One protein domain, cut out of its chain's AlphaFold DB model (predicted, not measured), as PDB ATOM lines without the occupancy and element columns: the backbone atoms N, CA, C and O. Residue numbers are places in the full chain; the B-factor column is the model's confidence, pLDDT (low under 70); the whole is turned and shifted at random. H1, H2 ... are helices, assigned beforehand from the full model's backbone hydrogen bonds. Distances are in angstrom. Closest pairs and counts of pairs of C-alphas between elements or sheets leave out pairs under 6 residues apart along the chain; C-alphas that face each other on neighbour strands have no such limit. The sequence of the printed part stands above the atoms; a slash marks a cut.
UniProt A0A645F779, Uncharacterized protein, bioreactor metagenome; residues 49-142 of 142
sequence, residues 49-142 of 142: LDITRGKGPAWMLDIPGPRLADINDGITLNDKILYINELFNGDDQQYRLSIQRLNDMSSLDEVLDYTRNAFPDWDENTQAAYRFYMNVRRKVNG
ATOM      1  N   LEU A  49     -15.396   1.553  14.776       62.28
ATOM      2  CA  LEU A  49     -15.835   2.653  15.633       62.28
ATOM      3  C   LEU A  49     -15.716   4.050  14.985       62.28
ATOM      4  O   LEU A  49     -16.407   4.970  15.412       62.28
ATOM      5  N   ASP A  50     -14.826   4.230  14.008       58.25
ATOM      6  CA  ASP A  50     -14.621   5.485  13.268       58.25
ATOM      7  C   ASP A  50     -15.579   5.590  12.073       58.25
ATOM      8  O   ASP A  50     -16.249   6.607  11.896       58.25
ATOM      9  N   ILE A  51     -15.788   4.469  11.374       60.00
ATOM     10  CA  ILE A  51     -16.745   4.345  10.266       60.00
ATOM     11  C   ILE A  51     -18.175   4.690  10.715       60.00
ATOM     12  O   ILE A  51     -18.943   5.273   9.949       60.00
ATOM     13  N   THR A  52     -18.570   4.334  11.940       57.03
ATOM     14  CA  THR A  52     -19.905   4.666  12.469       57.03
ATOM     15  C   THR A  52     -20.007   6.098  12.986       57.03
ATOM     16  O   THR A  52     -21.106   6.648  13.032       57.03
ATOM     17  N   ARG A  53     -18.882   6.743  13.310       59.84
ATOM     18  CA  ARG A  53     -18.843   8.094  13.883       59.84
ATOM     19  C   ARG A  53     -19.201   9.189  12.870       59.84
ATOM     20  O   ARG A  53     -19.660  10.253  13.271       59.84
ATOM     21  N   GLY A  54     -19.034   8.923  11.572       61.78
ATOM     22  CA  GLY A  54     -19.333   9.864  10.482       61.78
ATOM     23  C   GLY A  54     -20.641   9.617   9.716       61.78
ATOM     24  O   GLY A  54     -20.951  10.380   8.805       61.78
ATOM     25  N   LYS A  55     -21.406   8.561  10.033       68.50
ATOM     26  CA  LYS A  55     -22.517   8.083   9.181       68.50
ATOM     27  C   LYS A  55     -23.923   8.543   9.595       68.50
ATOM     28  O   LYS A  55     -24.889   8.186   8.928       68.50
ATOM     29  N   GLY A  56     -24.042   9.379  10.625       80.00
ATOM     30  CA  GLY A  56     -25.322   9.896  11.122       80.00
ATOM     31  C   GLY A  56     -25.745   9.264  12.451       80.00
ATOM     32  O   GLY A  56     -25.013   8.446  13.010       80.00
ATOM     33  N   PRO A  57     -26.899   9.666  13.001       89.06
ATOM     34  CA  PRO A  57     -27.345   9.204  14.311       89.06
ATOM     35  C   PRO A  57     -27.678   7.704  14.295       89.06
ATOM     36  O   PRO A  57     -28.158   7.167  13.296       89.06
ATOM     37  N   ALA A  58     -27.469   7.023  15.428       90.50
ATOM     38  CA  ALA A  58     -27.607   5.563  15.533       90.50
ATOM     39  C   ALA A  58     -28.975   5.041  15.053       90.50
ATOM     40  O   ALA A  58     -29.050   4.048  14.332       90.50
ATOM     41  N   TRP A  59     -30.057   5.768  15.355       92.38
ATOM     42  CA  TRP A  59     -31.418   5.389  14.952       92.38
ATOM     43  C   TRP A  59     -31.616   5.341  13.437       92.38
ATOM     44  O   TRP A  59     -32.580   4.730  12.981       92.38
ATOM     45  N   MET A  60     -30.761   5.998  12.651       91.56
ATOM     46  CA  MET A  60     -30.827   5.991  11.191       91.56
ATOM     47  C   MET A  60     -30.152   4.746  10.606       91.56
ATOM     48  O   MET A  60     -30.648   4.186   9.627       91.56
ATOM     49  N   LEU A  61     -29.048   4.313  11.216       90.44
ATOM     50  CA  LEU A  61     -28.231   3.187  10.756       90.44
ATOM     51  C   LEU A  61     -28.808   1.835  11.182       90.44
ATOM     52  O   LEU A  61     -28.698   0.859  10.442       90.44
ATOM     53  N   ASP A  62     -29.450   1.786  12.347       91.06
ATOM     54  CA  ASP A  62     -29.963   0.540  12.906       91.06
ATOM     55  C   ASP A  62     -31.188   0.008  12.143       91.06
ATOM     56  O   ASP A  62     -31.912   0.741  11.461       91.06
ATOM     57  N   ILE A  63     -31.444  -1.299  12.249       91.12
ATOM     58  CA  ILE A  63     -32.577  -1.958  11.585       91.12
ATOM     59  C   ILE A  63     -33.838  -1.773  12.445       91.12
ATOM     60  O   ILE A  63     -33.847  -2.197  13.605       91.12
ATOM     61  N   PRO A  64     -34.918  -1.162  11.919       92.06
ATOM     62  CA  PRO A  64     -36.162  -1.029  12.662       92.06
ATOM     63  C   PRO A  64     -36.846  -2.392  12.843       92.06
ATOM     64  O   PRO A  64     -36.676  -3.313  12.048       92.06
ATOM     65  N   GLY A  65     -37.643  -2.509  13.906       90.38
ATOM     66  CA  GLY A  65     -38.427  -3.712  14.187       90.38
ATOM     67  C   GLY A  65     -39.601  -3.938  13.216       90.38
ATOM     68  O   GLY A  65     -39.713  -3.269  12.189       90.38
ATOM     69  N   PRO A  66     -40.534  -4.849  13.556       92.81
ATOM     70  CA  PRO A  66     -41.698  -5.152  12.726       92.81
ATOM     71  C   PRO A  66     -42.561  -3.921  12.432       92.81
ATOM     72  O   PRO A  66     -42.689  -3.041  13.293       92.81
ATOM     73  N   ARG A  67     -43.193  -3.915  11.251       93.31
ATOM     74  CA  ARG A  67     -44.071  -2.841  10.770       93.31
ATOM     75  C   ARG A  67     -45.186  -2.511  11.759       93.31
ATOM     76  O   ARG A  67     -45.786  -3.410  12.347       93.31
ATOM     77  N   LEU A  68     -45.501  -1.224  11.870       94.44
ATOM     78  CA  LEU A  68     -46.614  -0.704  12.659       94.44
ATOM     79  C   LEU A  68     -47.701  -0.095  11.765       94.44
ATOM     80  O   LEU A  68     -47.407   0.536  10.750       94.44
ATOM     81  N   ALA A  69     -48.966  -0.287  12.145       93.94
ATOM     82  CA  ALA A  69     -50.093   0.399  11.515       93.94
ATOM     83  C   ALA A  69     -50.233   1.832  12.052       93.94
ATOM     84  O   ALA A  69     -50.427   2.750  11.252       93.94
ATOM     85  N   ASP A  70     -50.057   1.999  13.365       95.06
ATOM     86  CA  ASP A  70     -50.039   3.263  14.104       95.06
ATOM     87  C   ASP A  70     -48.758   3.337  14.958       95.06
ATOM     88  O   ASP A  70     -48.347   2.350  15.571       95.06
ATOM     89  N   ILE A  71     -48.110   4.501  15.011       96.00
ATOM     90  CA  ILE A  71     -46.925   4.744  15.848       96.00
ATOM     91  C   ILE A  71     -47.220   4.437  17.324       96.00
ATOM     92  O   ILE A  71     -46.354   3.894  18.011       96.00
ATOM     93  N   ASN A  72     -48.434   4.722  17.811       95.94
ATOM     94  CA  ASN A  72     -48.835   4.470  19.197       95.94
ATOM     95  C   ASN A  72     -48.729   2.988  19.586       95.94
ATOM     96  O   ASN A  72     -48.427   2.699  20.741       95.94
ATOM     97  N   ASP A  73     -48.896   2.060  18.638       95.62
ATOM     98  CA  ASP A  73     -48.786   0.616  18.894       95.62
ATOM     99  C   ASP A  73     -47.352   0.198  19.273       95.62
ATOM    100  O   ASP A  73     -47.137  -0.832  19.913       95.62
ATOM    101  N   GLY A  74     -46.352   0.990  18.872       93.88
ATOM    102  CA  GLY A  74     -44.945   0.783  19.214       93.88
ATOM    103  C   GLY A  74     -44.494   1.480  20.497       93.88
ATOM    104  O   GLY A  74     -43.394   1.207  20.978       93.88
ATOM    105  N   ILE A  75     -45.312   2.376  21.054       96.62
ATOM    106  CA  ILE A  75     -44.936   3.230  22.183       96.62
ATOM    107  C   ILE A  75     -45.444   2.624  23.489       96.62
ATOM    108  O   ILE A  75     -46.645   2.527  23.736       96.62
ATOM    109  N   THR A  76     -44.518   2.260  24.377       96.38
ATOM    110  CA  THR A  76     -44.879   1.833  25.734       96.38
ATOM    111  C   THR A  76     -45.265   3.034  26.605       96.38
ATOM    112  O   THR A  76     -44.899   4.173  26.319       96.38
ATOM    113  N   LEU A  77     -45.961   2.799  27.726       96.81
ATOM    114  CA  LEU A  77     -46.312   3.877  28.663       96.81
ATOM    115  C   LEU A  77     -45.074   4.637  29.172       96.81
ATOM    116  O   LEU A  77     -45.111   5.859  29.304       96.81
ATOM    117  N   ASN A  78     -43.979   3.919  29.433       96.50
ATOM    118  CA  ASN A  78     -42.729   4.528  29.874       96.50
ATOM    119  C   ASN A  78     -42.115   5.403  28.776       96.50
ATOM    120  O   ASN A  78     -41.700   6.526  29.048       96.50
ATOM    121  N   ASP A  79     -42.103   4.911  27.537       97.56
ATOM    122  CA  ASP A  79     -41.597   5.680  26.401       97.56
ATOM    123  C   ASP A  79     -42.451   6.928  26.156       97.56
ATOM    124  O   ASP A  79     -41.904   7.996  25.913       97.56
ATOM    125  N   LYS A  80     -43.777   6.847  26.319       97.69
ATOM    126  CA  LYS A  80     -44.652   8.022  26.220       97.69
ATOM    127  C   LYS A  80     -44.259   9.114  27.219       97.69
ATOM    128  O   LYS A  80     -44.146  10.274  26.836       97.69
ATOM    129  N   ILE A  81     -44.055   8.754  28.489       97.88
ATOM    130  CA  ILE A  81     -43.641   9.713  29.527       97.88
ATOM    131  C   ILE A  81     -42.264  10.299  29.189       97.88
ATOM    132  O   ILE A  81     -42.073  11.510  29.297       97.88
ATOM    133  N   LEU A  82     -41.329   9.458  28.738       97.69
ATOM    134  CA  LEU A  82     -39.996   9.875  28.306       97.69
ATOM    135  C   LEU A  82     -40.066  10.890  27.155       97.69
ATOM    136  O   LEU A  82     -39.465  11.955  27.244       97.69
ATOM    137  N   TYR A  83     -40.837  10.598  26.105       98.12
ATOM    138  CA  TYR A  83     -40.973  11.480  24.946       98.12
ATOM    139  C   TYR A  83     -41.590  12.814  25.330       98.12
ATOM    140  O   TYR A  83     -41.060  13.853  24.952       98.12
ATOM    141  N   ILE A  84     -42.681  12.801  26.101       97.88
ATOM    142  CA  ILE A  84     -43.340  14.038  26.527       97.88
ATOM    143  C   ILE A  84     -42.349  14.936  27.269       97.88
ATOM    144  O   ILE A  84     -42.260  16.120  26.960       97.88
ATOM    145  N   ASN A  85     -41.572  14.376  28.195       97.38
ATOM    146  CA  ASN A  85     -40.648  15.155  29.010       97.38
ATOM    147  C   ASN A  85     -39.415  15.639  28.234       97.38
ATOM    148  O   ASN A  85     -39.047  16.800  28.378       97.38
ATOM    149  N   GLU A  86     -38.780  14.776  27.434       97.06
ATOM    150  CA  GLU A  86     -37.491  15.092  26.796       97.06
ATOM    151  C   GLU A  86     -37.626  15.722  25.411       97.06
ATOM    152  O   GLU A  86     -36.850  16.603  25.059       97.06
ATOM    153  N   LEU A  87     -38.607  15.287  24.620       97.69
ATOM    154  CA  LEU A  87     -38.797  15.769  23.253       97.69
ATOM    155  C   LEU A  87     -39.843  16.890  23.210       97.69
ATOM    156  O   LEU A  87     -39.686  17.883  22.509       97.69
ATOM    157  N   PHE A  88     -40.912  16.790  23.994       97.56
ATOM    158  CA  PHE A  88     -42.011  17.760  23.928       97.56
ATOM    159  C   PHE A  88     -42.032  18.749  25.101       97.56
ATOM    160  O   PHE A  88     -43.023  19.449  25.280       97.56
ATOM    161  N   ASN A  89     -40.950  18.845  25.886       96.44
ATOM    162  CA  ASN A  89     -40.802  19.794  27.002       96.44
ATOM    163  C   ASN A  89     -41.959  19.754  28.025       96.44
ATOM    164  O   ASN A  89     -42.337  20.773  28.604       96.44
ATOM    165  N   GLY A  90     -42.552  18.578  28.238       97.06
ATOM    166  CA  GLY A  90     -43.701  18.374  29.120       97.06
ATOM    167  C   GLY A  90     -45.069  18.669  28.487       97.06
ATOM    168  O   GLY A  90     -46.087  18.528  29.166       97.06
ATOM    169  N   ASP A  91     -45.131  19.056  27.210       97.69
ATOM    170  CA  ASP A  91     -46.382  19.364  26.514       97.69
ATOM    171  C   ASP A  91     -47.036  18.103  25.913       97.69
ATOM    172  O   ASP A  91     -46.745  17.670  24.793       97.69
ATOM    173  N   ASP A  92     -47.978  17.512  26.658       97.06
ATOM    174  CA  ASP A  92     -48.769  16.362  26.192       97.06
ATOM    175  C   ASP A  92     -49.658  16.702  24.979       97.06
ATOM    176  O   ASP A  92     -49.901  15.835  24.138       97.06
ATOM    177  N   GLN A  93     -50.139  17.945  24.835       97.81
ATOM    178  CA  GLN A  93     -50.960  18.323  23.677       97.81
ATOM    179  C   GLN A  93     -50.115  18.314  22.405       97.81
ATOM    180  O   GLN A  93     -50.519  17.707  21.408       97.81
ATOM    181  N   GLN A  94     -48.932  18.929  22.460       97.94
ATOM    182  CA  GLN A  94     -47.993  18.957  21.344       97.94
ATOM    183  C   GLN A  94     -47.544  17.544  20.967       97.94
ATOM    184  O   GLN A  94     -47.545  17.215  19.779       97.94
ATOM    185  N   TYR A  95     -47.250  16.684  21.950       98.06
ATOM    186  CA  TYR A  95     -46.966  15.266  21.711       98.06
ATOM    187  C   TYR A  95     -48.091  14.600  20.908       98.06
ATOM    188  O   TYR A  95     -47.845  14.059  19.830       98.06
ATOM    189  N   ARG A  96     -49.345  14.672  21.381       97.75
ATOM    190  CA  ARG A  96     -50.467  13.984  20.722       97.75
ATOM    191  C   ARG A  96     -50.702  14.481  19.295       97.75
ATOM    192  O   ARG A  96     -50.895  13.660  18.401       97.75
ATOM    193  N   LEU A  97     -50.671  15.798  19.082       97.88
ATOM    194  CA  LEU A  97     -50.845  16.395  17.753       97.88
ATOM    195  C   LEU A  97     -49.719  15.984  16.798       97.88
ATOM    196  O   LEU A  97     -49.976  15.689  15.631       97.88
ATOM    197  N   SER A  98     -48.487  15.919  17.303       97.56
ATOM    198  CA  SER A  98     -47.325  15.510  16.515       97.56
ATOM    199  C   SER A  98     -47.407  14.041  16.125       97.56
ATOM    200  O   SER A  98     -47.230  13.727  14.957       97.56
ATOM    201  N   ILE A  99     -47.751  13.140  17.056       97.62
ATOM    202  CA  ILE A  99     -47.942  11.714  16.744       97.62
ATOM    203  C   ILE A  99     -49.044  11.518  15.700       97.62
ATOM    204  O   ILE A  99     -48.854  10.760  14.753       97.62
ATOM    205  N   GLN A 100     -50.174  12.218  15.839       97.06
ATOM    206  CA  GLN A 100     -51.254  12.146  14.856       97.06
ATOM    207  C   GLN A 100     -50.769  12.580  13.469       97.06
ATOM    208  O   GLN A 100     -50.978  11.864  12.497       97.06
ATOM    209  N   ARG A 101     -50.068  13.715  13.387       96.75
ATOM    210  CA  ARG A 101     -49.526  14.217  12.124       96.75
ATOM    211  C   ARG A 101     -48.487  13.269  11.518       96.75
ATOM    212  O   ARG A 101     -48.488  13.070  10.312       96.75
ATOM    213  N   LEU A 102     -47.620  12.683  12.342       96.69
ATOM    214  CA  LEU A 102     -46.605  11.718  11.911       96.69
ATOM    215  C   LEU A 102     -47.224  10.414  11.390       96.69
ATOM    216  O   LEU A 102     -46.678   9.810  10.474       96.69
ATOM    217  N   ASN A 103     -48.363   9.984  11.940       95.75
ATOM    218  CA  ASN A 103     -49.078   8.796  11.467       95.75
ATOM    219  C   ASN A 103     -49.617   8.939  10.035       95.75
ATOM    220  O   ASN A 103     -49.740   7.926   9.340       95.75
ATOM    221  N   ASP A 104     -49.918  10.168   9.613       95.31
ATOM    222  CA  ASP A 104     -50.429  10.485   8.275       95.31
ATOM    223  C   ASP A 104     -49.310  10.592   7.217       95.31
ATOM    224  O   ASP A 104     -49.589  10.599   6.016       95.31
ATOM    225  N   MET A 105     -48.041  10.652   7.639       95.56
ATOM    226  CA  MET A 105     -46.886  10.760   6.742       95.56
ATOM    227  C   MET A 105     -46.532   9.421   6.100       95.56
ATOM    228  O   MET A 105     -46.715   8.349   6.681       95.56
ATOM    229  N   SER A 106     -45.987   9.486   4.884       91.31
ATOM    230  CA  SER A 106     -45.705   8.292   4.068       91.31
ATOM    231  C   SER A 106     -44.218   8.020   3.845       91.31
ATOM    232  O   SER A 106     -43.870   6.977   3.298       91.31
ATOM    233  N   SER A 107     -43.332   8.939   4.234       94.06
ATOM    234  CA  SER A 107     -41.889   8.801   4.013       94.06
ATOM    235  C   SER A 107     -41.076   9.284   5.208       94.06
ATOM    236  O   SER A 107     -41.496  10.175   5.946       94.06
ATOM    237  N   LEU A 108     -39.885   8.704   5.384       93.94
ATOM    238  CA  LEU A 108     -38.955   9.145   6.420       93.94
ATOM    239  C   LEU A 108     -38.460  10.576   6.169       93.94
ATOM    240  O   LEU A 108     -38.296  11.326   7.123       93.94
ATOM    241  N   ASP A 109     -38.272  10.978   4.913       94.56
ATOM    242  CA  ASP A 109     -37.819  12.335   4.585       94.56
ATOM    243  C   ASP A 109     -38.832  13.397   5.035       94.56
ATOM    244  O   ASP A 109     -38.447  14.405   5.622       94.56
ATOM    245  N   GLU A 110     -40.131  13.142   4.842       95.94
ATOM    246  CA  GLU A 110     -41.211  14.021   5.314       95.94
ATOM    247  C   GLU A 110     -41.243  14.121   6.845       95.94
ATOM    248  O   GLU A 110     -41.392  15.212   7.402       95.94
ATOM    249  N   VAL A 111     -41.050  12.989   7.529       95.94
ATOM    250  CA  VAL A 111     -40.929  12.940   8.991       95.94
ATOM    251  C   VAL A 111     -39.768  13.811   9.458       95.94
ATOM    252  O   VAL A 111     -39.950  14.608  10.374       95.94
ATOM    253  N   LEU A 112     -38.590  13.667   8.843       95.50
ATOM    254  CA  LEU A 112     -37.388  14.393   9.247       95.50
ATOM    255  C   LEU A 112     -37.478  15.885   8.953       95.50
ATOM    256  O   LEU A 112     -37.030  16.683   9.773       95.50
ATOM    257  N   ASP A 113     -38.067  16.267   7.820       96.81
ATOM    258  CA  ASP A 113     -38.346  17.670   7.533       96.81
ATOM    259  C   ASP A 113     -39.279  18.256   8.600       96.81
ATOM    260  O   ASP A 113     -38.977  19.289   9.199       96.81
ATOM    261  N   TYR A 114     -40.370  17.561   8.934       97.31
ATOM    262  CA  TYR A 114     -41.288  18.026   9.968       97.31
ATOM    263  C   TYR A 114     -40.628  18.128  11.347       97.31
ATOM    264  O   TYR A 114     -40.751  19.173  11.986       97.31
ATOM    265  N   THR A 115     -39.947  17.083  11.826       96.38
ATOM    266  CA  THR A 115     -39.392  17.076  13.187       96.38
ATOM    267  C   THR A 115     -38.274  18.096  13.348       96.38
ATOM    268  O   THR A 115     -38.275  18.820  14.339       96.38
ATOM    269  N   ARG A 116     -37.375  18.236  12.367       95.69
ATOM    270  CA  ARG A 116     -36.276  19.216  12.423       95.69
ATOM    271  C   ARG A 116     -36.762  20.659  12.310       95.69
ATOM    272  O   ARG A 116     -36.174  21.542  12.928       95.69
ATOM    273  N   ASN A 117     -37.846  20.903  11.567       96.94
ATOM    274  CA  ASN A 117     -38.441  22.237  11.452       96.94
ATOM    275  C   ASN A 117     -39.306  22.604  12.667       96.94
ATOM    276  O   ASN A 117     -39.286  23.749  13.117       96.94
ATOM    277  N   ALA A 118     -40.092  21.660  13.191       96.19
ATOM    278  CA  ALA A 118     -40.992  21.902  14.319       96.19
ATOM    279  C   ALA A 118     -40.272  21.868  15.674       96.19
ATOM    280  O   ALA A 118     -40.693  22.562  16.600       96.19
ATOM    281  N   PHE A 119     -39.206  21.073  15.787       96.56
ATOM    282  CA  PHE A 119     -38.472  20.830  17.026       96.56
ATOM    283  C   PHE A 119     -36.953  20.931  16.811       96.56
ATOM    284  O   PHE A 119     -36.234  19.936  16.925       96.56
ATOM    285  N   PRO A 120     -36.436  22.137  16.517       95.31
ATOM    286  CA  PRO A 120     -35.010  22.340  16.257       95.31
ATOM    287  C   PRO A 120     -34.118  22.041  17.474       95.31
ATOM    288  O   PRO A 120     -32.923  21.813  17.312       95.31
ATOM    289  N   ASP A 121     -34.692  22.027  18.680       94.44
ATOM    290  CA  ASP A 121     -33.973  21.790  19.935       94.44
ATOM    291  C   ASP A 121     -33.775  20.297  20.259       94.44
ATOM    292  O   ASP A 121     -33.151  19.962  21.265       94.44
ATOM    293  N   TRP A 122     -34.314  19.379  19.446       96.25
ATOM    294  CA  TRP A 122     -34.137  17.944  19.675       96.25
ATOM    295  C   TRP A 122     -32.691  17.514  19.449       96.25
ATOM    296  O   TRP A 122     -32.148  17.646  18.354       96.25
ATOM    297  N   ASP A 123     -32.096  16.884  20.461       94.06
ATOM    298  CA  ASP A 123     -30.836  16.168  20.293       94.06
ATOM    299  C   ASP A 123     -31.102  14.737  19.799       94.06
ATOM    300  O   ASP A 123     -31.546  13.858  20.546       94.06
ATOM    301  N   GLU A 124     -30.806  14.505  18.517       92.44
ATOM    302  CA  GLU A 124     -30.969  13.218  17.828       92.44
ATOM    303  C   GLU A 124     -30.086  12.090  18.403       92.44
ATOM    304  O   GLU A 124     -30.308  10.921  18.075       92.44
ATOM    305  N   ASN A 125     -29.117  12.409  19.271       92.06
ATOM    306  CA  ASN A 125     -28.255  11.430  19.941       92.06
ATOM    307  C   ASN A 125     -28.823  10.941  21.282       92.06
ATOM    308  O   ASN A 125     -28.270  10.022  21.891       92.06
ATOM    309  N   THR A 126     -29.918  11.537  21.761       95.19
ATOM    310  CA  THR A 126     -30.556  11.128  23.016       95.19
ATOM    311  C   THR A 126     -31.259   9.781  22.882       95.19
ATOM    312  O   THR A 126     -31.725   9.382  21.811       95.19
ATOM    313  N   GLN A 127     -31.399   9.072  24.006       95.31
ATOM    314  CA  GLN A 127     -32.148   7.817  24.033       95.31
ATOM    315  C   GLN A 127     -33.623   8.024  23.650       95.31
ATOM    316  O   GLN A 127     -34.196   7.162  22.977       95.31
ATOM    317  N   ALA A 128     -34.236   9.143  24.055       96.56
ATOM    318  CA  ALA A 128     -35.607   9.471  23.683       96.56
ATOM    319  C   ALA A 128     -35.755   9.628  22.166       96.56
ATOM    320  O   ALA A 128     -36.586   8.933  21.579       96.56
ATOM    321  N   ALA A 129     -34.912  10.452  21.530       96.81
ATOM    322  CA  ALA A 129     -34.931  10.634  20.079       96.81
ATOM    323  C   ALA A 129     -34.683   9.311  19.349       96.81
ATOM    324  O   ALA A 129     -35.430   8.962  18.435       96.81
ATOM    325  N   TYR A 130     -33.706   8.521  19.811       96.62
ATOM    326  CA  TYR A 130     -33.422   7.210  19.239       96.62
ATOM    327  C   TYR A 130     -34.663   6.310  19.234       96.62
ATOM    328  O   TYR A 130     -35.098   5.842  18.183       96.62
ATOM    329  N   ARG A 131     -35.285   6.088  20.400       96.50
ATOM    330  CA  ARG A 131     -36.455   5.201  20.503       96.50
ATOM    331  C   ARG A 131     -37.643   5.738  19.710       96.50
ATOM    332  O   ARG A 131     -38.372   4.956  19.102       96.50
ATOM    333  N   PHE A 132     -37.834   7.055  19.726       97.44
ATOM    334  CA  PHE A 132     -38.901   7.722  18.995       97.44
ATOM    335  C   PHE A 132     -38.773   7.472  17.492       97.44
ATOM    336  O   PHE A 132     -39.683   6.908  16.884       97.44
ATOM    337  N   TYR A 133     -37.616   7.788  16.904       96.50
ATOM    338  CA  TYR A 133     -37.385   7.578  15.476       96.50
ATOM    339  C   TYR A 133     -37.424   6.102  15.087       96.50
ATOM    340  O   TYR A 133     -37.908   5.782  14.003       96.50
ATOM    341  N   MET A 134     -37.013   5.184  15.965       96.06
ATOM    342  CA  MET A 134     -37.178   3.750  15.710       96.06
ATOM    343  C   MET A 134     -38.654   3.350  15.597       96.06
ATOM    344  O   MET A 134     -39.010   2.606  14.685       96.06
ATOM    345  N   ASN A 135     -39.535   3.873  16.456       96.19
ATOM    346  CA  ASN A 135     -40.976   3.631  16.345       96.19
ATOM    347  C   ASN A 135     -41.585   4.279  15.095       96.19
ATOM    348  O   ASN A 135     -42.375   3.636  14.405       96.19
ATOM    349  N   VAL A 136     -41.170   5.499  14.747       96.19
ATOM    350  CA  VAL A 136     -41.642   6.163  13.524       96.19
ATOM    351  C   VAL A 136     -41.185   5.407  12.273       96.19
ATOM    352  O   VAL A 136     -42.001   5.120  11.403       96.19
ATOM    353  N   ARG A 137     -39.921   4.972  12.199       95.31
ATOM    354  CA  ARG A 137     -39.400   4.186  11.066       95.31
ATOM    355  C   ARG A 137     -40.167   2.885  10.855       95.31
ATOM    356  O   ARG A 137     -40.409   2.514   9.713       95.31
ATOM    357  N   ARG A 138     -40.617   2.225  11.925       94.88
ATOM    358  CA  ARG A 138     -41.480   1.032  11.822       94.88
ATOM    359  C   ARG A 138     -42.836   1.327  11.173       94.88
ATOM    360  O   ARG A 138     -43.441   0.415  10.617       94.88
ATOM    361  N   LYS A 139     -43.323   2.568  11.251       94.56
ATOM    362  CA  LYS A 139     -44.565   3.009  10.606       94.56
ATOM    363  C   LYS A 139     -44.363   3.378   9.131       94.56
ATOM    364  O   LYS A 139     -45.187   2.980   8.311       94.56
ATOM    365  N   VAL A 140     -43.307   4.128   8.798       90.31
ATOM    366  CA  VAL A 140     -43.079   4.626   7.421       90.31
ATOM    367  C   VAL A 140     -42.326   3.653   6.509       90.31
ATOM    368  O   VAL A 140     -42.561   3.666   5.307       90.31
ATOM    369  N   ASN A 141     -41.460   2.781   7.036       78.94
ATOM    370  CA  ASN A 141     -40.631   1.883   6.215       78.94
ATOM    371  C   ASN A 141     -41.265   0.503   5.967       78.94
ATOM    372  O   ASN A 141     -40.542  -0.453   5.679       78.94
ATOM    373  N   GLY A 142     -42.585   0.363   6.117       59.47
ATOM    374  CA  GLY A 142     -43.271  -0.918   5.946       59.47
ATOM    375  C   GLY A 142     -44.391  -0.903   4.933       59.47
ATOM    376  O   GLY A 142     -45.095   0.125   4.825       59.47
TER     377      GLY A 142
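What this domain is: This is residues 49 to 142 of the 142 residues of an uncharacterized protein of bioreactor metagenome (UniProt A0A645F779). One long helix, H6, runs through the middle of a small helical body, with short H1 packed on one side of it, H2, H3 and H4 on the other side from H1, and H5 along a third side. Residues 49 to 55 lead away beyond H1, so that they lie at one end of the longest axis and H4 at the other. The printed part has 94 residues, with six named helices in the order H1 to H6 and no named strand; the class is all helix. It is compact, with a radius of gyration of the C-alphas of 12.8 A, and its C-alphas span 40 by 28 by 25 A.

How they stand to each other: Begin at H1, residues 58 to 61, which touches residues 130 to 134 of H6, residues 127 to 140, the hub; the closest C-alphas, of Trp 59 and Tyr 130, are 5.1 A apart. Next look at H2, residues 71 to 74: it touches residues 135 to 139 of H6, where the closest C-alphas, of Gly 74 and Asn 135, are 5.7 A apart. H3, residues 77 to 86, touches residues 128 to 132 of H6 at a steep tilt of 64 degrees, opposite ways, with the closest C-alphas, of Tyr 83 and Ala 128, 5.9 A apart. H4, residues 92 to 103, only just touches H2 with its residues 99 to 103, and H3 with its residues 92 to 95, with 3 pairs of C-alphas within 8 A each; the closest are Ile 71 and Asn 103 at 6.3 A, and Ile 84 and Asp 92 at 5.9 A. H5, residues 108 to 118, is close to but not clearly touching H4, at a shallow tilt of 26 degrees, opposite ways, and H6, where the C-alphas of Leu 108 and Val 140, the closest, are 6.2 A apart. Among the pairs that are apart are H1 and H4, and H3 and H5. Every O i to N i+4 pair is within hydrogen-bond range in H3, H4, H5 and H6; H1 and H2 are too short for such a pair.

Where its parts are: Find C-alpha 58 at (-27.607, 5.563, 15.533), where H1 begins; it is 5.4 A long, and H2 is 5.6 A. H3 runs 14.4 A, H4 16.6 A and H5 15.1 A. H6 runs 20.1 A from C-alpha 127 at (-32.148, 7.817, 24.033) to C-alpha 140 at (-43.079, 4.626, 7.421).

The domain as a whole: The two C-alphas farthest apart, of Asp 50 and Gln 93, are 39.9 A apart. The printed part has no cut, and no link is long. The mean pLDDT of the printed part is 92.2, but residues 49 to 55 and residue 142, the chain's last, are under 70.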